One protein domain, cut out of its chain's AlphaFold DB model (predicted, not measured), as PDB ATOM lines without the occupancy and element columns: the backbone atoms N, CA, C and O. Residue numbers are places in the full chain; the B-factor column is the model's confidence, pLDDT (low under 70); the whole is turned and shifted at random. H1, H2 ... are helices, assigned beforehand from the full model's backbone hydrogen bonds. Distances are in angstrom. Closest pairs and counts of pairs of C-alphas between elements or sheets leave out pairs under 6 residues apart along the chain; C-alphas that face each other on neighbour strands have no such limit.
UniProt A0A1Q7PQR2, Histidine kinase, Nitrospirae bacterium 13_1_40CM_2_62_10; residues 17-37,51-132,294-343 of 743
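This is residues 17 to 37, 51 to 132 and 294 to 343 of the 743 residues of the protein "Histidine kinase" of Nitrospirae bacterium 13_1_40CM_2_62_10 (UniProt A0A1Q7PQR2). This is a long rod of helices: H2 and H3 form a helical hairpin that is closed near its link and spreads open toward the other end, and the long helix H5 runs in the opening, packing on both arms. H1 packs on the first half of H2, on the side away from H5, and the little helix H4 sits just before H5 at the open end. The printed part has 153 residues with five named helices, in the order H1, H2, H3, H4, H5, and no named strand; the class is all helix. H2, H3 and H5 make an up-and-down bundle, each helix running against the one before it in the chain. The whole is loose, with a radius of gyration of the C-alphas of 20.6 A, and spans 73 by 36 by 23 A.

Find C-alpha 17 at (211.239, 236.844, 248.694); from there H1 runs through residues 17 to 37, 29.2 A. Past the cut, pick up H2 at C-alpha 51, at (196.891, 254.712, 270.638); it covers residues 51 to 88 over 55.5 A. H3, residues 93 to 129, returns over 54.1 A. After the second cut come H4, residues 294 to 298, and H5, residues 300 to 343, the longest helix at 64.1 A, which ends at C-alpha 343 at (237.709, 217.898, 239.276).

Begin at H2, the hub, which touches three helices. With residues 52 to 70 alone it touches H1, closest at the C-alphas of Ser 35 and Ala 55, 5.7 A, at a shallow tilt of 15 degrees, opposite ways. With residues 75 to 86 alone it touches residues 93 to 104 of H3, its hairpin partner, closest at the C-alphas of Ala 82 and Ala 97, 4.8 A, at a shallow tilt of 27 degrees. With residues 57 to 71 alone it touches residues 306 to 320 of H5, closest at the C-alphas of Asp 64 and Val 313, 5.3 A; they run the same way at a shallow tilt of 29 degrees. H3 and H5 touch with 40 pairs of C-alphas within 8 A, closest at Phe 103 and Gly 326, 5.4 A, opposite ways at a shallow tilt of 13 degrees. H1 is apart from H3 and H5, and H4 and H5 meet only through their link. In the backbones of H2 and H4 every O i to N i+4 pair is within hydrogen-bond range; H1 has 16 of 17, H3 32 of 33 and H5 38 of 40.

The C-alphas of Arg 294 and Ala 343 are the two farthest apart, 73.9 A. Residues 38 to 50 are not printed, with 11.2 A between C-alphas 37 and 51; residues 133 to 293 are not printed, with 10.5 A between C-alphas 132 and 294. The links H2 to H3 and H4 to H5 are tight. The mean pLDDT of the printed part is 79.7; 27 residues are under 70, among them residues 17 to 21, 51 to 55 and 85 to 94.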
ATOM      1  N   VAL A  17     211.719 235.465 248.857       58.28
ATOM      2  CA  VAL A  17     211.239 236.844 248.694       58.28
ATOM      3  C   VAL A  17     209.723 236.945 248.479       58.28
ATOM      4  O   VAL A  17     209.088 237.801 249.080       58.28
ATOM      5  N   TRP A  18     209.120 236.066 247.674       66.31
ATOM      6  CA  TRP A  18     207.675 236.071 247.425       66.31
ATOM      7  C   TRP A  18     206.872 235.610 248.636       66.31
ATOM      8  O   TRP A  18     205.783 236.117 248.856       66.31
ATOM      9  N   ILE A  19     207.415 234.700 249.446       66.56
ATOM     10  CA  ILE A  19     206.760 234.255 250.681       66.56
ATOM     11  C   ILE A  19     206.844 235.351 251.750       66.56
ATOM     12  O   ILE A  19     205.857 235.623 252.425       66.56
ATOM     13  N   VAL A  20     207.990 236.037 251.844       65.75
ATOM     14  CA  VAL A  20     208.137 237.236 252.682       65.75
ATOM     15  C   VAL A  20     207.119 238.299 252.257       65.75
ATOM     16  O   VAL A  20     206.382 238.787 253.101       65.75
ATOM     17  N   LEU A  21     207.017 238.614 250.959       67.50
ATOM     18  CA  LEU A  21     206.054 239.590 250.428       67.50
ATOM     19  C   LEU A  21     204.592 239.182 250.665       67.50
ATOM     20  O   LEU A  21     203.786 240.033 251.037       67.50
ATOM     21  N   LEU A  22     204.260 237.896 250.502       76.31
ATOM     22  CA  LEU A  22     202.913 237.356 250.719       76.31
ATOM     23  C   LEU A  22     202.427 237.573 252.160       76.31
ATOM     24  O   LEU A  22     201.245 237.815 252.358       76.31
ATOM     25  N   PHE A  23     203.316 237.506 253.157       69.94
ATOM     26  CA  PHE A  23     202.959 237.733 254.565       69.94
ATOM     27  C   PHE A  23     203.148 239.190 255.011       69.94
ATOM     28  O   PHE A  23     202.351 239.702 255.797       69.94
ATOM     29  N   LEU A  24     204.166 239.879 254.489       70.94
ATOM     30  CA  LEU A  24     204.529 241.238 254.889       70.94
ATOM     31  C   LEU A  24     203.538 242.288 254.383       70.94
ATOM     32  O   LEU A  24     203.195 243.199 255.131       70.94
ATOM     33  N   VAL A  25     203.030 242.146 253.155       74.25
ATOM     34  CA  VAL A  25     202.084 243.113 252.575       74.25
ATOM     35  C   VAL A  25     200.731 243.100 253.306       74.25
ATOM     36  O   VAL A  25     200.312 244.170 253.746       74.25
ATOM     37  N   PRO A  26     200.067 241.950 253.551       77.88
ATOM     38  CA  PRO A  26     198.834 241.917 254.340       77.88
ATOM     39  C   PRO A  26     199.039 242.380 255.781       77.88
ATOM     40  O   PRO A  26     198.189 243.088 256.305       77.88
ATOM     41  N   CYS A  27     200.171 242.041 256.414       72.94
ATOM     42  CA  CYS A  27     200.481 242.507 257.766       72.94
ATOM     43  C   CYS A  27     200.661 244.027 257.829       72.94
ATOM     44  O   CYS A  27     200.114 244.666 258.725       72.94
ATOM     45  N   LEU A  28     201.389 244.630 256.883       75.00
ATOM     46  CA  LEU A  28     201.545 246.086 256.806       75.00
ATOM     47  C   LEU A  28     200.211 246.778 256.520       75.00
ATOM     48  O   LEU A  28     199.912 247.779 257.163       75.00
ATOM     49  N   ILE A  29     199.388 246.219 255.628       77.50
ATOM     50  CA  ILE A  29     198.040 246.728 255.346       77.50
ATOM     51  C   ILE A  29     197.156 246.627 256.591       77.50
ATOM     52  O   ILE A  29     196.479 247.593 256.916       77.50
ATOM     53  N   LEU A  30     197.191 245.511 257.325       72.56
ATOM     54  CA  LEU A  30     196.424 245.327 258.559       72.56
ATOM     55  C   LEU A  30     196.906 246.275 259.667       72.56
ATOM     56  O   LEU A  30     196.084 246.867 260.356       72.56
ATOM     57  N   THR A  31     198.223 246.466 259.811       71.25
ATOM     58  CA  THR A  31     198.813 247.403 260.787       71.25
ATOM     59  C   THR A  31     198.442 248.842 260.452       71.25
ATOM     60  O   THR A  31     198.045 249.595 261.337       71.25
ATOM     61  N   ALA A  32     198.529 249.222 259.174       69.62
ATOM     62  CA  ALA A  32     198.123 250.534 258.690       69.62
ATOM     63  C   ALA A  32     196.615 250.735 258.870       69.62
ATOM     64  O   ALA A  32     196.210 251.748 259.420       69.62
ATOM     65  N   TYR A  33     195.790 249.750 258.507       74.25
ATOM     66  CA  TYR A  33     194.343 249.772 258.710       74.25
ATOM     67  C   TYR A  33     193.990 249.955 260.187       74.25
ATOM     68  O   TYR A  33     193.223 250.851 260.524       74.25
ATOM     69  N   TYR A  34     194.608 249.187 261.086       66.00
ATOM     70  CA  TYR A  34     194.379 249.317 262.524       66.00
ATOM     71  C   TYR A  34     194.855 250.677 263.056       66.00
ATOM     72  O   TYR A  34     194.149 251.321 263.828       66.00
ATOM     73  N   SER A  35     196.012 251.156 262.587       65.12
ATOM     74  CA  SER A  35     196.553 252.475 262.934       65.12
ATOM     75  C   SER A  35     195.716 253.645 262.405       65.12
ATOM     76  O   SER A  35     195.834 254.730 262.965       65.12
ATOM     77  N   PHE A  36     194.942 253.468 261.331       64.31
ATOM     78  CA  PHE A  36     194.195 254.548 260.673       64.31
ATOM     79  C   PHE A  36     192.699 254.536 261.020       64.31
ATOM     80  O   PHE A  36     192.095 255.597 261.124       64.31
ATOM     81  N   TYR A  37     192.101 253.352 261.198       61.56
ATOM     82  CA  TYR A  37     190.659 253.173 261.435       61.56
ATOM     83  C   TYR A  37     190.304 252.818 262.881       61.56
ATOM     84  O   TYR A  37     189.200 253.115 263.326       61.56
ATOM     85  N   SER A  51     197.129 255.441 271.889       57.81
ATOM     86  CA  SER A  51     196.891 254.712 270.638       57.81
ATOM     87  C   SER A  51     198.152 254.426 269.803       57.81
ATOM     88  O   SER A  51     198.240 253.398 269.129       57.81
ATOM     89  N   ARG A  52     199.186 255.273 269.905       59.62
ATOM     90  CA  ARG A  52     200.478 255.078 269.217       59.62
ATOM     91  C   ARG A  52     201.289 253.896 269.765       59.62
ATOM     92  O   ARG A  52     201.980 253.230 268.997       59.62
ATOM     93  N   SER A  53     201.176 253.593 271.059       62.69
ATOM     94  CA  SER A  53     201.894 252.473 271.684       62.69
ATOM     95  C   SER A  53     201.358 251.119 271.209       62.69
ATOM     96  O   SER A  53     202.132 250.187 271.006       62.69
ATOM     97  N   TYR A  54     200.050 251.017 270.946       69.06
ATOM     98  CA  TYR A  54     199.439 249.804 270.391       69.06
ATOM     99  C   TYR A  54     199.829 249.559 268.934       69.06
ATOM    100  O   TYR A  54     200.129 248.424 268.573       69.06
ATOM    101  N   ALA A  55     199.887 250.609 268.109       68.88
ATOM    102  CA  ALA A  55     200.374 250.489 266.736       68.88
ATOM    103  C   ALA A  55     201.826 249.979 266.692       68.88
ATOM    104  O   ALA A  55     202.156 249.118 265.878       68.88
ATOM    105  N   PHE A  56     202.676 250.443 267.614       70.31
ATOM    106  CA  PHE A  56     204.052 249.961 267.755       70.31
ATOM    107  C   PHE A  56     204.127 248.484 268.180       70.31
ATOM    108  O   PHE A  56     204.874 247.708 267.585       70.31
ATOM    109  N   VAL A  57     203.319 248.071 269.160       72.75
ATOM    110  CA  VAL A  57     203.214 246.668 269.602       72.75
ATOM    111  C   VAL A  57     202.720 245.756 268.471       72.75
ATOM    112  O   VAL A  57     203.284 244.684 268.267       72.75
ATOM    113  N   LEU A  58     201.718 246.183 267.695       74.50
ATOM    114  CA  LEU A  58     201.211 245.439 266.535       74.50
ATOM    115  C   LEU A  58     202.242 245.341 265.406       74.50
ATOM    116  O   LEU A  58     202.379 244.283 264.795       74.50
ATOM    117  N   LEU A  59     202.994 246.414 265.143       75.81
ATOM    118  CA  LEU A  59     204.092 246.394 264.178       75.81
ATOM    119  C   LEU A  59     205.163 245.374 264.588       75.81
ATOM    120  O   LEU A  59     205.582 244.569 263.757       75.81
ATOM    121  N   LEU A  60     205.574 245.389 265.861       77.75
ATOM    122  CA  LEU A  60     206.523 244.421 266.418       77.75
ATOM    123  C   LEU A  60     205.999 242.990 266.298       77.75
ATOM    124  O   LEU A  60     206.719 242.139 265.796       77.75
ATOM    125  N   LEU A  61     204.746 242.737 266.690       81.06
ATOM    126  CA  LEU A  61     204.092 241.429 266.560       81.06
ATOM    127  C   LEU A  61     204.106 240.924 265.113       81.06
ATOM    128  O   LEU A  61     204.456 239.774 264.863       81.06
ATOM    129  N   ASN A  62     203.742 241.777 264.158       79.88
ATOM    130  CA  ASN A  62     203.712 241.405 262.749       79.88
ATOM    131  C   ASN A  62     205.116 241.125 262.203       79.88
ATOM    132  O   ASN A  62     205.312 240.138 261.495       79.88
ATOM    133  N   LEU A  63     206.102 241.957 262.550       80.19
ATOM    134  CA  LEU A  63     207.493 241.745 262.153       80.19
ATOM    135  C   LEU A  63     208.055 240.447 262.745       80.19
ATOM    136  O   LEU A  63     208.727 239.693 262.040       80.19
ATOM    137  N   ASP A  64     207.727 240.164 264.002       83.75
ATOM    138  CA  ASP A  64     208.110 238.936 264.691       83.75
ATOM    139  C   ASP A  64     207.474 237.698 264.044       83.75
ATOM    140  O   ASP A  64     208.173 236.741 263.718       83.75
ATOM    141  N   LEU A  65     206.169 237.742 263.744       82.25
ATOM    142  CA  LEU A  65     205.448 236.668 263.056       82.25
ATOM    143  C   LEU A  65     206.045 236.379 261.673       82.25
ATOM    144  O   LEU A  65     206.273 235.220 261.322       82.25
ATOM    145  N   ILE A  66     206.333 237.423 260.891       82.38
ATOM    146  CA  ILE A  66     206.977 237.284 259.579       82.38
ATOM    147  C   ILE A  66     208.363 236.658 259.744       82.38
ATOM    148  O   ILE A  66     208.689 235.701 259.038       82.38
ATOM    149  N   GLY A  67     209.167 237.160 260.684       82.38
ATOM    150  CA  GLY A  67     210.492 236.624 260.973       82.38
ATOM    151  C   GLY A  67     210.447 235.148 261.377       82.38
ATOM    152  O   GLY A  67     211.209 234.346 260.838       82.38
ATOM    153  N   LEU A  68     209.501 234.763 262.236       84.06
ATOM    154  CA  LEU A  68     209.275 233.384 262.668       84.06
ATOM    155  C   LEU A  68     208.871 232.476 261.497       84.06
ATOM    156  O   LEU A  68     209.422 231.383 261.350       84.06
ATOM    157  N   VAL A  69     207.941 232.912 260.641       83.25
ATOM    158  CA  VAL A  69     207.510 232.153 259.453       83.25
ATOM    159  C   VAL A  69     208.683 231.953 258.495       83.25
ATOM    160  O   VAL A  69     208.940 230.833 258.050       83.25
ATOM    161  N   VAL A  70     209.438 233.015 258.209       82.81
ATOM    162  CA  VAL A  70     210.615 232.962 257.332       82.81
ATOM    163  C   VAL A  70     211.675 232.031 257.904       82.81
ATOM    164  O   VAL A  70     212.180 231.167 257.185       82.81
ATOM    165  N   LEU A  71     211.988 232.162 259.194       83.94
ATOM    166  CA  LEU A  71     212.938 231.299 259.883       83.94
ATOM    167  C   LEU A  71     212.484 229.838 259.822       83.94
ATOM    168  O   LEU A  71     213.254 228.975 259.407       83.94
ATOM    169  N   THR A  72     211.219 229.561 260.138       81.50
ATOM    170  CA  THR A  72     210.645 228.209 260.094       81.50
ATOM    171  C   THR A  72     210.742 227.612 258.696       81.50
ATOM    172  O   THR A  72     211.144 226.460 258.551       81.50
ATOM    173  N   LEU A  73     210.449 228.381 257.646       81.94
ATOM    174  CA  LEU A  73     210.580 227.929 256.261       81.94
ATOM    175  C   LEU A  73     212.034 227.670 255.862       81.94
ATOM    176  O   LEU A  73     212.312 226.672 255.195       81.94
ATOM    177  N   LEU A  74     212.970 228.535 256.265       78.44
ATOM    178  CA  LEU A  74     214.401 228.348 256.011       78.44
ATOM    179  C   LEU A  74     214.928 227.091 256.710       78.44
ATOM    180  O   LEU A  74     215.578 226.263 256.066       78.44
ATOM    181  N   LEU A  75     214.595 226.920 257.991       77.88
ATOM    182  CA  LEU A  75     214.946 225.749 258.790       77.88
ATOM    183  C   LEU A  75     214.330 224.476 258.201       77.88
ATOM    184  O   LEU A  75     215.050 223.511 257.948       77.88
ATOM    185  N   SER A  76     213.031 224.494 257.894       78.19
ATOM    186  CA  SER A  76     212.310 223.356 257.307       78.19
ATOM    187  C   SER A  76     212.903 222.966 255.962       78.19
ATOM    188  O   SER A  76     213.214 221.801 255.736       78.19
ATOM    189  N   ARG A  77     213.145 223.935 255.072       77.56
ATOM    190  CA  ARG A  77     213.798 223.685 253.783       77.56
ATOM    191  C   ARG A  77     215.188 223.084 253.969       77.56
ATOM    192  O   ARG A  77     215.555 222.182 253.220       77.56
ATOM    193  N   SER A  78     215.955 223.580 254.939       70.69
ATOM    194  CA  SER A  78     217.284 223.054 255.249       70.69
ATOM    195  C   SER A  78     217.229 221.606 255.739       70.69
ATOM    196  O   SER A  78     217.968 220.761 255.240       70.69
ATOM    197  N   LEU A  79     216.312 221.302 256.662       72.00
ATOM    198  CA  LEU A  79     216.089 219.968 257.226       72.00
ATOM    199  C   LEU A  79     215.578 218.973 256.179       72.00
ATOM    200  O   LEU A  79     216.106 217.870 256.066       72.00
ATOM    201  N   VAL A  80     214.594 219.371 255.370       75.81
ATOM    202  CA  VAL A  80     214.042 218.543 254.288       75.81
ATOM    203  C   VAL A  80     215.121 218.241 253.254       75.81
ATOM    204  O   VAL A  80     215.308 217.086 252.874       75.81
ATOM    205  N   LYS A  81     215.879 219.256 252.827       71.12
ATOM    206  CA  LYS A  81     216.978 219.068 251.877       71.12
ATOM    207  C   LYS A  81     218.051 218.132 252.445       71.12
ATOM    208  O   LYS A  81     218.431 217.187 251.762       71.12
ATOM    209  N   ALA A  82     218.446 218.324 253.703       68.31
ATOM    210  CA  ALA A  82     219.376 217.444 254.409       68.31
ATOM    211  C   ALA A  82     218.897 215.984 254.461       68.31
ATOM    212  O   ALA A  82     219.680 215.055 254.257       68.31
ATOM    213  N   TYR A  83     217.604 215.779 254.719       71.94
ATOM    214  CA  TYR A  83     216.992 214.455 254.776       71.94
ATOM    215  C   TYR A  83     216.999 213.757 253.406       71.94
ATOM    216  O   TYR A  83     217.426 212.605 253.302       71.94
ATOM    217  N   PHE A  84     216.590 214.455 252.341       70.12
ATOM    218  CA  PHE A  84     216.565 213.894 250.984       70.12
ATOM    219  C   PHE A  84     217.967 213.668 250.401       70.12
ATOM    220  O   PHE A  84     218.203 212.631 249.780       70.12
ATOM    221  N   GLU A  85     218.921 214.573 250.633       68.31
ATOM    222  CA  GLU A  85     220.313 214.415 250.182       68.31
ATOM    223  C   GLU A  85     220.969 213.167 250.788       68.31
ATOM    224  O   GLU A  85     221.678 212.430 250.099       68.31
ATOM    225  N   ARG A  86     220.648 212.845 252.049       65.94
ATOM    226  CA  ARG A  86     221.109 211.617 252.712       65.94
ATOM    227  C   ARG A  86     220.552 210.346 252.063       65.94
ATOM    228  O   ARG A  86     221.218 209.314 252.088       65.94
ATOM    229  N   ARG A  87     219.357 210.418 251.468       66.25
ATOM    230  CA  ARG A  87     218.701 209.290 250.790       66.25
ATOM    231  C   ARG A  87     219.235 209.055 249.372       66.25
ATOM    232  O   ARG A  87     219.241 207.913 248.928       66.25
ATOM    233  N   HIS A  88     219.726 210.094 248.693       58.44
ATOM    234  CA  HIS A  88     220.171 210.019 247.292       58.44
ATOM    235  C   HIS A  88     221.689 209.842 247.076       58.44
ATOM    236  O   HIS A  88     222.115 209.811 245.929       58.44
ATOM    237  N   ARG A  89     222.509 209.692 248.133       57.16
ATOM    238  CA  ARG A  89     223.975 209.448 248.048       57.16
ATOM    239  C   ARG A  89     224.729 210.373 247.063       57.16
ATOM    240  O   ARG A  89     225.717 209.970 246.463       57.16
ATOM    241  N   LEU A  90     224.295 211.625 246.919       57.84
ATOM    242  CA  LEU A  90     224.990 212.619 246.094       57.84
ATOM    243  C   LEU A  90     226.276 213.076 246.805       57.84
ATOM    244  O   LEU A  90     226.220 213.538 247.951       57.84
ATOM    245  N   VAL A  91     227.422 212.953 246.130       52.94
ATOM    246  CA  VAL A  91     228.758 213.297 246.652       52.94
ATOM    247  C   VAL A  91     228.789 214.759 247.132       52.94
ATOM    248  O   VAL A  91     228.270 215.657 246.475       52.94
ATOM    249  N   GLY A  92     229.322 215.005 248.335       57.31
ATOM    250  CA  GLY A  92     229.497 216.348 248.922       57.31
ATOM    251  C   GLY A  92     228.260 216.988 249.580       57.31
ATOM    252  O   GLY A  92     228.399 217.763 250.530       57.31
ATOM    253  N   SER A  93     227.044 216.624 249.167       60.19
ATOM    254  CA  SER A  93     225.795 217.254 249.641       60.19
ATOM    255  C   SER A  93     225.517 217.050 251.144       60.19
ATOM    256  O   SER A  93     225.181 217.992 251.869       60.19
ATOM    257  N   GLY A  94     225.781 215.846 251.661       66.75
ATOM    258  CA  GLY A  94     225.556 215.512 253.070       66.75
ATOM    259  C   GLY A  94     226.443 216.280 254.058       66.75
ATOM    260  O   GLY A  94     226.049 216.461 255.210       66.75
ATOM    261  N   PHE A  95     227.619 216.757 253.632       73.00
ATOM    262  CA  PHE A  95     228.515 217.533 254.498       73.00
ATOM    263  C   PHE A  95     227.938 218.925 254.775       73.00
ATOM    264  O   PHE A  95     227.828 219.331 255.932       73.00
ATOM    265  N   ARG A  96     227.450 219.610 253.731       75.94
ATOM    266  CA  ARG A  96     226.807 220.927 253.852       75.94
ATOM    267  C   ARG A  96     225.599 220.886 254.778       75.94
ATOM    268  O   ARG A  96     225.455 221.741 255.645       75.94
ATOM    269  N   ALA A  97     224.751 219.878 254.601       74.38
ATOM    270  CA  ALA A  97     223.566 219.662 255.416       74.38
ATOM    271  C   ALA A  97     223.892 219.477 256.910       74.38
ATOM    272  O   ALA A  97     223.266 220.113 257.757       74.38
ATOM    273  N   LYS A  98     224.897 218.651 257.239       78.06
ATOM    274  CA  LYS A  98     225.354 218.447 258.626       78.06
ATOM    275  C   LYS A  98     225.888 219.733 259.250       78.06
ATOM    276  O   LYS A  98     225.581 220.020 260.400       78.06
ATOM    277  N   LEU A  99     226.663 220.501 258.486       81.00
ATOM    278  CA  LEU A  99     227.298 221.729 258.955       81.00
ATOM    279  C   LEU A  99     226.242 222.805 259.263       81.00
ATOM    280  O   LEU A  99     226.249 223.387 260.344       81.00
ATOM    281  N   VAL A 100     225.259 222.980 258.373       78.38
ATOM    282  CA  VAL A 100     224.116 223.875 258.614       78.38
ATOM    283  C   VAL A 100     223.275 223.405 259.809       78.38
ATOM    284  O   VAL A 100     222.911 224.225 260.649       78.38
ATOM    285  N   ALA A 101     223.003 222.101 259.938       77.81
ATOM    286  CA  ALA A 101     222.259 221.558 261.078       77.81
ATOM    287  C   ALA A 101     222.983 221.785 262.418       77.81
ATOM    288  O   ALA A 101     222.335 222.128 263.405       77.81
ATOM    289  N   ALA A 102     224.312 221.649 262.449       82.62
ATOM    290  CA  ALA A 102     225.116 221.938 263.634       82.62
ATOM    291  C   ALA A 102     225.017 223.419 264.034       82.62
ATOM    292  O   ALA A 102     224.727 223.713 265.190       82.62
ATOM    293  N   PHE A 103     225.170 224.351 263.085       83.19
ATOM    294  CA  PHE A 103     225.026 225.790 263.358       83.19
ATOM    295  C   PHE A 103     223.621 226.173 263.841       83.19
ATOM    296  O   PHE A 103     223.483 226.979 264.763       83.19
ATOM    297  N   ILE A 104     222.577 225.578 263.259       82.00
ATOM    298  CA  ILE A 104     221.196 225.762 263.725       82.00
ATOM    299  C   ILE A 104     221.055 225.250 265.161       82.00
ATOM    300  O   ILE A 104     220.526 225.964 266.002       82.00
ATOM    301  N   GLY A 105     221.547 224.048 265.472       82.81
ATOM    302  CA  GLY A 105     221.472 223.493 266.826       82.81
ATOM    303  C   GLY A 105     222.200 224.356 267.862       82.81
ATOM    304  O   GLY A 105     221.637 224.664 268.912       82.81
ATOM    305  N   PHE A 106     223.418 224.805 267.537       86.94
ATOM    306  CA  PHE A 106     224.233 225.652 268.415       86.94
ATOM    307  C   PHE A 106     223.654 227.047 268.640       86.94
ATOM    308  O   PHE A 106     223.906 227.635 269.686       86.94
ATOM    309  N   SER A 107     222.883 227.580 267.691       86.75
ATOM    310  CA  SER A 107     222.220 228.877 267.855       86.75
ATOM    311  C   SER A 107     220.847 228.755 268.508       86.75
ATOM    312  O   SER A 107     220.522 229.535 269.394       86.75
ATOM    313  N   LEU A 108     220.053 227.749 268.140       87.56
ATOM    314  CA  LEU A 108     218.681 227.605 268.618       87.56
ATOM    315  C   LEU A 108     218.605 227.371 270.129       87.56
ATOM    316  O   LEU A 108     217.828 228.038 270.808       87.56
ATOM    317  N   ILE A 109     219.411 226.449 270.663       89.19
ATOM    318  CA  ILE A 109     219.299 226.026 272.065       89.19
ATOM    319  C   ILE A 109     219.625 227.176 273.039       89.19
ATOM    320  O   ILE A 109     218.779 227.475 273.887       89.19
ATOM    321  N   PRO A 110     220.783 227.865 272.940       92.75
ATOM    322  CA  PRO A 110     221.118 228.932 273.881       92.75
ATOM    323  C   PRO A 110     220.208 230.152 273.724       92.75
ATOM    324  O   PRO A 110     219.836 230.767 274.719       92.75
ATOM    325  N   THR A 111     219.813 230.490 272.492       92.00
ATOM    326  CA  THR A 111     218.963 231.656 272.223       92.00
ATOM    327  C   THR A 111     217.545 231.464 272.761       92.00
ATOM    328  O   THR A 111     217.016 232.375 273.392       92.00
ATOM    329  N   VAL A 112     216.950 230.275 272.609       89.00
ATOM    330  CA  VAL A 112     215.632 229.967 273.199       89.00
ATOM    331  C   VAL A 112     215.701 229.938 274.729       89.00
ATOM    332  O   VAL A 112     214.811 230.474 275.389       89.00
ATOM    333  N   LEU A 113     216.765 229.368 275.307       93.12
ATOM    334  CA  LEU A 113     216.966 229.373 276.758       93.12
ATOM    335  C   LEU A 113     217.080 230.804 277.305       93.12
ATOM    336  O   LEU A 113     216.444 231.138 278.305       93.12
ATOM    337  N   LEU A 114     217.855 231.660 276.633       92.50
ATOM    338  CA  LEU A 114     218.011 233.063 277.003       92.50
ATOM    339  C   LEU A 114     216.678 233.813 276.922       92.50
ATOM    340  O   LEU A 114     216.342 234.543 277.852       92.50
ATOM    341  N   ALA A 115     215.903 233.598 275.856       92.12
ATOM    342  CA  ALA A 115     214.576 234.186 275.698       92.12
ATOM    343  C   ALA A 115     213.640 233.780 276.846       92.12
ATOM    344  O   ALA A 115     212.987 234.632 277.443       92.12
ATOM    345  N   PHE A 116     213.633 232.495 277.213       92.88
ATOM    346  CA  PHE A 116     212.824 231.983 278.319       92.88
ATOM    347  C   PHE A 116     213.188 232.641 279.660       92.88
ATOM    348  O   PHE A 116     212.306 233.111 280.383       92.88
ATOM    349  N   VAL A 117     214.484 232.731 279.978       94.44
ATOM    350  CA  VAL A 117     214.964 233.379 281.210       94.44
ATOM    351  C   VAL A 117     214.652 234.878 281.205       94.44
ATOM    352  O   VAL A 117     214.150 235.398 282.202       94.44
ATOM    353  N   ALA A 118     214.896 235.568 280.088       92.75
ATOM    354  CA  ALA A 118     214.622 236.995 279.945       92.75
ATOM    355  C   ALA A 118     213.130 237.306 280.130       92.75
ATOM    356  O   ALA A 118     212.782 238.185 280.919       92.75
ATOM    357  N   SER A 119     212.240 236.541 279.489       90.94
ATOM    358  CA  SER A 119     210.792 236.669 279.681       90.94
ATOM    359  C   SER A 119     210.382 236.411 281.132       90.94
ATOM    360  O   SER A 119     209.582 237.167 281.684       90.94
ATOM    361  N   GLY A 120     210.961 235.404 281.793       89.69
ATOM    362  CA  GLY A 120     210.706 235.137 283.212       89.69
ATOM    363  C   GLY A 120     211.109 236.300 284.130       89.69
ATOM    364  O   GLY A 120     210.342 236.686 285.017       89.69
ATOM    365  N   LEU A 121     212.282 236.896 283.893       91.69
ATOM    366  CA  LEU A 121     212.771 238.060 284.641       91.69
ATOM    367  C   LEU A 121     211.881 239.287 284.433       91.69
ATOM    368  O   LEU A 121     211.491 239.924 285.411       91.69
ATOM    369  N   VAL A 122     211.510 239.583 283.185       90.50
ATOM    370  CA  VAL A 122     210.591 240.678 282.838       90.50
ATOM    371  C   VAL A 122     209.243 240.496 283.533       90.50
ATOM    372  O   VAL A 122     208.743 241.437 284.149       90.50
ATOM    373  N   ASN A 123     208.672 239.287 283.490       89.31
ATOM    374  CA  ASN A 123     207.392 238.997 284.133       89.31
ATOM    375  C   ASN A 123     207.431 239.334 285.627       89.31
ATOM    376  O   ASN A 123     206.571 240.060 286.128       89.31
ATOM    377  N   LYS A 124     208.475 238.847 286.311       89.62
ATOM    378  CA  LYS A 124     208.669 239.044 287.748       89.62
ATOM    379  C   LYS A 124     208.941 240.509 288.094       89.62
ATOM    380  O   LYS A 124     208.379 241.006 289.061       89.62
ATOM    381  N   ALA A 125     209.755 241.208 287.305       89.69
ATOM    382  CA  ALA A 125     210.054 242.624 287.518       89.69
ATOM    383  C   ALA A 125     208.789 243.492 287.427       89.69
ATOM    384  O   ALA A 125     208.524 244.295 288.321       89.69
ATOM    385  N   VAL A 126     207.966 243.275 286.395       89.25
ATOM    386  CA  VAL A 126     206.701 244.005 286.224       89.25
ATOM    387  C   VAL A 126     205.704 243.658 287.338       89.25
ATOM    388  O   VAL A 126     205.004 244.542 287.827       89.25
ATOM    389  N   ASP A 127     205.641 242.405 287.797       88.06
ATOM    390  CA  ASP A 127     204.787 242.037 288.939       88.06
ATOM    391  C   ASP A 127     205.201 242.716 290.249       88.06
ATOM    392  O   ASP A 127     204.329 243.107 291.023       88.06
ATOM    393  N   VAL A 128     206.503 242.908 290.480       88.00
ATOM    394  CA  VAL A 128     207.015 243.615 291.664       88.00
ATOM    395  C   VAL A 128     206.654 245.103 291.628       88.00
ATOM    396  O   VAL A 128     206.224 245.641 292.645       88.00
ATOM    397  N   TRP A 129     206.784 245.766 290.474       84.25
ATOM    398  CA  TRP A 129     206.417 247.184 290.327       84.25
ATOM    399  C   TRP A 129     204.908 247.428 290.489       84.25
ATOM    400  O   TRP A 129     204.502 248.442 291.052       84.25
ATOM    401  N   PHE A 130     204.074 246.481 290.049       88.56
ATOM    402  CA  PHE A 130     202.610 246.557 290.124       88.56
ATOM    403  C   PHE A 130     202.025 245.536 291.110       88.56
ATOM    404  O   PHE A 130     201.133 244.754 290.758       88.56
ATOM    405  N   ASN A 131     202.555 245.529 292.335       85.69
ATOM    406  CA  ASN A 131     202.107 244.643 293.405       85.69
ATOM    407  C   ASN A 131     200.731 245.069 293.954       85.69
ATOM    408  O   ASN A 131     200.507 246.233 294.289       85.69
ATOM    409  N   ASP A 132     199.832 244.101 294.132       87.75
ATOM    410  CA  ASP A 132     198.494 244.276 294.713       87.75
ATOM    411  C   ASP A 132     198.515 244.867 296.132       87.75
ATOM    412  O   ASP A 132     197.539 245.475 296.560       87.75
ATOM    413  N   ARG A 294     195.836 253.174 289.452       87.44
ATOM    414  CA  ARG A 294     194.939 252.214 288.792       87.44
ATOM    415  C   ARG A 294     195.056 252.286 287.265       87.44
ATOM    416  O   ARG A 294     195.089 251.238 286.617       87.44
ATOM    417  N   GLN A 295     195.158 253.488 286.695       84.69
ATOM    418  CA  GLN A 295     195.397 253.685 285.260       84.69
ATOM    419  C   GLN A 295     196.756 253.114 284.834       84.69
ATOM    420  O   GLN A 295     196.828 252.349 283.871       84.69
ATOM    421  N   MET A 296     197.824 253.385 285.588       83.88
ATOM    422  CA  MET A 296     199.141 252.794 285.327       83.88
ATOM    423  C   MET A 296     199.123 251.265 285.445       83.88
ATOM    424  O   MET A 296     199.689 250.565 284.605       83.88
ATOM    425  N   LYS A 297     198.434 250.717 286.452       85.88
ATOM    426  CA  LYS A 297     198.285 249.270 286.642       85.88
ATOM    427  C   LYS A 297     197.509 248.616 285.497       85.88
ATOM    428  O   LYS A 297     197.837 247.491 285.123       85.88
ATOM    429  N   ALA A 298     196.548 249.304 284.879       82.94
ATOM    430  CA  ALA A 298     195.874 248.808 283.676       82.94
ATOM    431  C   ALA A 298     196.850 248.605 282.497       82.94
ATOM    432  O   ALA A 298     196.651 247.711 281.673       82.94
ATOM    433  N   MET A 299     197.963 249.352 282.460       79.94
ATOM    434  CA  MET A 299     199.034 249.167 281.475       79.94
ATOM    435  C   MET A 299     199.980 247.997 281.792       79.94
ATOM    436  O   MET A 299     200.811 247.658 280.952       79.94
ATOM    437  N   LYS A 300     199.840 247.318 282.941       83.81
ATOM    438  CA  LYS A 300     200.689 246.179 283.342       83.81
ATOM    439  C   LYS A 300     200.766 245.096 282.262       83.81
ATOM    440  O   LYS A 300     201.859 244.667 281.896       83.81
ATOM    441  N   ASN A 301     199.620 244.662 281.735       81.56
ATOM    442  CA  ASN A 301     199.562 243.601 280.723       81.56
ATOM    443  C   ASN A 301     200.114 244.055 279.359       81.56
ATOM    444  O   ASN A 301     200.947 243.333 278.810       81.56
ATOM    445  N   PRO A 302     199.751 245.242 278.829       80.50
ATOM    446  CA  PRO A 302     200.407 245.813 277.651       80.50
ATOM    447  C   PRO A 302     201.931 245.959 277.784       80.50
ATOM    448  O   PRO A 302     202.650 245.648 276.839       80.50
ATOM    449  N   ILE A 303     202.440 246.370 278.953       82.69
ATOM    450  CA  ILE A 303     203.885 246.478 279.217       82.69
ATOM    451  C   ILE A 303     204.549 245.097 279.160       82.69
ATOM    452  O   ILE A 303     205.565 244.940 278.481       82.69
ATOM    453  N   LYS A 304     203.961 244.076 279.807       84.62
ATOM    454  CA  LYS A 304     204.452 242.689 279.710       84.62
ATOM    455  C   LYS A 304     204.443 242.191 278.265       84.62
ATOM    456  O   LYS A 304     205.441 241.643 277.812       84.62
ATOM    457  N   ALA A 305     203.347 242.413 277.538       82.25
ATOM    458  CA  ALA A 305     203.211 242.004 276.143       82.25
ATOM    459  C   ALA A 305     204.264 242.672 275.243       82.25
ATOM    460  O   ALA A 305     204.929 241.986 274.471       82.25
ATOM    461  N   GLY A 306     204.476 243.985 275.386       82.25
ATOM    462  CA  GLY A 306     205.507 244.716 274.648       82.25
ATOM    463  C   GLY A 306     206.921 244.218 274.955       82.25
ATOM    464  O   GLY A 306     207.721 244.031 274.041       82.25
ATOM    465  N   ALA A 307     207.223 243.931 276.222       86.38
ATOM    466  CA  ALA A 307     208.523 243.399 276.615       86.38
ATOM    467  C   ALA A 307     208.752 241.954 276.127       86.38
ATOM    468  O   ALA A 307     209.848 241.634 275.671       86.38
ATOM    469  N   TYR A 308     207.727 241.092 276.145       87.69
ATOM    470  CA  TYR A 308     207.808 239.755 275.544       87.69
ATOM    471  C   TYR A 308     208.030 239.815 274.036       87.69
ATOM    472  O   TYR A 308     208.874 239.086 273.522       87.69
ATOM    473  N   LEU A 309     207.329 240.710 273.338       86.25
ATOM    474  CA  LEU A 309     207.538 240.936 271.909       86.25
ATOM    475  C   LEU A 309     208.948 241.431 271.612       86.25
ATOM    476  O   LEU A 309     209.571 240.962 270.669       86.25
ATOM    477  N   PHE A 310     209.486 242.325 272.438       85.88
ATOM    478  CA  PHE A 310     210.855 242.803 272.285       85.88
ATOM    479  C   PHE A 310     211.885 241.671 272.426       85.88
ATOM    480  O   PHE A 310     212.766 241.528 271.577       85.88
ATOM    481  N   VAL A 311     211.747 240.826 273.455       90.62
ATOM    482  CA  VAL A 311     212.591 239.631 273.629       90.62
ATOM    483  C   VAL A 311     212.429 238.675 272.445       90.62
ATOM    484  O   VAL A 311     213.431 238.170 271.935       90.62
ATOM    485  N   SER A 312     211.201 238.458 271.969       88.19
ATOM    486  CA  SER A 312     210.910 237.590 270.822       88.19
ATOM    487  C   SER A 312     211.576 238.091 269.537       88.19
ATOM    488  O   SER A 312     212.323 237.344 268.909       88.19
ATOM    489  N   VAL A 313     211.465 239.386 269.228       87.12
ATOM    490  CA  VAL A 313     212.088 239.995 268.042       87.12
ATOM    491  C   VAL A 313     213.607 239.872 268.080       87.12
ATOM    492  O   VAL A 313     214.218 239.485 267.082       87.12
ATOM    493  N   ILE A 314     214.239 240.140 269.227       89.94
ATOM    494  CA  ILE A 314     215.688 239.937 269.388       89.94
ATOM    495  C   ILE A 314     216.053 238.463 269.182       89.94
ATOM    496  O   ILE A 314     217.026 238.158 268.495       89.94
ATOM    497  N   THR A 315     215.258 237.547 269.735       90.94
ATOM    498  CA  THR A 315     215.451 236.096 269.593       90.94
ATOM    499  C   THR A 315     215.389 235.690 268.121       90.94
ATOM    500  O   THR A 315     216.315 235.053 267.621       90.94
ATOM    501  N   VAL A 316     214.355 236.113 267.391       89.38
ATOM    502  CA  VAL A 316     214.190 235.837 265.958       89.38
ATOM    503  C   VAL A 316     215.331 236.442 265.137       89.38
ATOM    504  O   VAL A 316     215.859 235.765 264.255       89.38
ATOM    505  N   LEU A 317     215.774 237.667 265.441       87.81
ATOM    506  CA  LEU A 317     216.909 238.305 264.763       87.81
ATOM    507  C   LEU A 317     218.223 237.548 264.984       87.81
ATOM    508  O   LEU A 317     218.965 237.328 264.024       87.81
ATOM    509  N   ILE A 318     218.501 237.112 266.215       90.00
ATOM    510  CA  ILE A 318     219.687 236.304 266.529       90.00
ATOM    511  C   ILE A 318     219.633 234.974 265.772       90.00
ATOM    512  O   ILE A 318     220.614 234.596 265.131       90.00
ATOM    513  N   LEU A 319     218.487 234.286 265.781       88.88
ATOM    514  CA  LEU A 319     218.315 233.022 265.061       88.88
ATOM    515  C   LEU A 319     218.452 233.197 263.545       88.88
ATOM    516  O   LEU A 319     219.074 232.366 262.880       88.88
ATOM    517  N   PHE A 320     217.916 234.284 262.991       85.75
ATOM    518  CA  PHE A 320     218.053 234.609 261.576       85.75
ATOM    519  C   PHE A 320     219.513 234.889 261.209       85.75
ATOM    520  O   PHE A 320     220.028 234.295 260.260       85.75
ATOM    521  N   GLY A 321     220.202 235.731 261.986       86.19
ATOM    522  CA  GLY A 321     221.616 236.050 261.794       86.19
ATOM    523  C   GLY A 321     222.509 234.814 261.895       86.19
ATOM    524  O   GLY A 321     223.348 234.588 261.024       86.19
ATOM    525  N   ALA A 322     222.275 233.960 262.891       86.56
ATOM    526  CA  ALA A 322     223.009 232.711 263.057       86.56
ATOM    527  C   ALA A 322     222.743 231.716 261.917       86.56
ATOM    528  O   ALA A 322     223.676 231.094 261.409       86.56
ATOM    529  N   THR A 323     221.493 231.603 261.458       82.88
ATOM    530  CA  THR A 323     221.133 230.753 260.312       82.88
ATOM    531  C   THR A 323     221.795 231.262 259.030       82.88
ATOM    532  O   THR A 323     222.398 230.480 258.293       82.88
ATOM    533  N   TRP A 324     221.736 232.572 258.773       85.38
ATOM    534  CA  TRP A 324     222.394 233.217 257.634       85.38
ATOM    535  C   TRP A 324     223.907 232.982 257.647       85.38
ATOM    536  O   TRP A 324     224.474 232.528 256.650       85.38
ATOM    537  N   PHE A 325     224.548 233.232 258.789       84.88
ATOM    538  CA  PHE A 325     225.979 233.020 258.977       84.88
ATOM    539  C   PHE A 325     226.365 231.547 258.791       84.88
ATOM    540  O   PHE A 325     227.299 231.241 258.050       84.88
ATOM    541  N   GLY A 326     225.593 230.619 259.363       85.19
ATOM    542  CA  GLY A 326     225.792 229.183 259.180       85.19
ATOM    543  C   GLY A 326     225.711 228.762 257.709       85.19
ATOM    544  O   GLY A 326     226.552 227.998 257.234       85.19
ATOM    545  N   PHE A 327     224.757 229.303 256.943       82.19
ATOM    546  CA  PHE A 327     224.675 229.066 255.498       82.19
ATOM    547  C   PHE A 327     225.857 229.651 254.723       82.19
ATOM    548  O   PHE A 327     226.325 229.010 253.776       82.19
ATOM    549  N   TYR A 328     226.309 230.849 255.093       84.38
ATOM    550  CA  TYR A 328     227.455 231.514 254.480       84.38
ATOM    551  C   TYR A 328     228.730 230.682 254.659       84.38
ATOM    552  O   TYR A 328     229.343 230.292 253.664       84.38
ATOM    553  N   VAL A 329     229.055 230.306 255.901       84.38
ATOM    554  CA  VAL A 329     230.224 229.473 256.229       84.38
ATOM    555  C   VAL A 329     230.121 228.101 255.566       84.38
ATOM    556  O   VAL A 329     231.054 227.662 254.893       84.38
ATOM    557  N   ALA A 330     228.962 227.438 255.662       83.25
ATOM    558  CA  ALA A 330     228.770 226.138 255.030       83.25
ATOM    559  C   ALA A 330     228.977 226.208 253.515       83.25
ATOM    560  O   ALA A 330     229.606 225.320 252.945       83.25
ATOM    561  N   ARG A 331     228.481 227.252 252.839       82.31
ATOM    562  CA  ARG A 331     228.690 227.431 251.395       82.31
ATOM    563  C   ARG A 331     230.153 227.743 251.065       82.31
ATOM    564  O   ARG A 331     230.636 227.210 250.069       82.31
ATOM    565  N   GLY A 332     230.825 228.544 251.891       81.94
ATOM    566  CA  GLY A 332     232.243 228.879 251.743       81.94
ATOM    567  C   GLY A 332     233.148 227.648 251.763       81.94
ATOM    568  O   GLY A 332     234.042 227.551 250.937       81.94
ATOM    569  N   ILE A 333     232.844 226.663 252.611       82.81
ATOM    570  CA  ILE A 333     233.649 225.436 252.737       82.81
ATOM    571  C   ILE A 333     233.210 224.351 251.742       82.81
ATOM    572  O   ILE A 333     234.029 223.694 251.103       82.81
ATOM    573  N   THR A 334     231.902 224.125 251.593       81.94
ATOM    574  CA  THR A 334     231.401 222.957 250.841       81.94
ATOM    575  C   THR A 334     231.524 223.100 249.330       81.94
ATOM    576  O   THR A 334     231.757 222.100 248.656       81.94
ATOM    577  N   VAL A 335     231.391 224.314 248.783       81.88
ATOM    578  CA  VAL A 335     231.458 224.525 247.327       81.88
ATOM    579  C   VAL A 335     232.862 224.256 246.770       81.88
ATOM    580  O   VAL A 335     232.949 223.493 245.809       81.88
ATOM    581  N   PRO A 336     233.959 224.800 247.335       83.94
ATOM    582  CA  PRO A 336     235.300 224.486 246.845       83.94
ATOM    583  C   PRO A 336     235.647 222.997 246.969       83.94
ATOM    584  O   PRO A 336     236.194 222.427 246.031       83.94
ATOM    585  N   ILE A 337     235.277 222.347 248.082       84.94
ATOM    586  CA  ILE A 337     235.521 220.908 248.291       84.94
ATOM    587  C   ILE A 337     234.760 220.069 247.261       84.94
ATOM    588  O   ILE A 337     235.310 219.119 246.713       84.94
ATOM    589  N   GLN A 338     233.507 220.423 246.964       83.50
ATOM    590  CA  GLN A 338     232.738 219.742 245.926       83.50
ATOM    591  C   GLN A 338     233.397 219.907 244.549       83.50
ATOM    592  O   GLN A 338     233.528 218.930 243.823       83.50
ATOM    593  N   ARG A 339     233.864 221.117 244.209       85.56
ATOM    594  CA  ARG A 339     234.583 221.374 242.950       85.56
ATOM    595  C   ARG A 339     235.900 220.608 242.863       85.56
ATOM    596  O   ARG A 339     236.234 220.143 241.781       85.56
ATOM    597  N   LEU A 340     236.620 220.468 243.978       87.69
ATOM    598  CA  LEU A 340     237.809 219.620 244.073       87.69
ATOM    599  C   LEU A 340     237.457 218.161 243.791       87.69
ATOM    600  O   LEU A 340     238.067 217.569 242.913       87.69
ATOM    601  N   ALA A 341     236.434 217.615 244.451       85.56
ATOM    602  CA  ALA A 341     236.001 216.236 244.231       85.56
ATOM    603  C   ALA A 341     235.568 215.979 242.775       85.56
ATOM    604  O   ALA A 341     235.999 215.001 242.172       85.56
ATOM    605  N   GLU A 342     234.762 216.877 242.197       86.31
ATOM    606  CA  GLU A 342     234.348 216.809 240.790       86.31
ATOM    607  C   GLU A 342     235.559 216.872 239.847       86.31
ATOM    608  O   GLU A 342     235.662 216.074 238.923       86.31
ATOM    609  N   ALA A 343     236.509 217.776 240.096       87.69
ATOM    610  CA  ALA A 343     237.709 217.898 239.276       87.69
ATOM    611  C   ALA A 343     238.638 216.680 239.393       87.69
ATOM    612  O   ALA A 343     239.232 216.275 238.396       87.69
TER     613      ALA A 343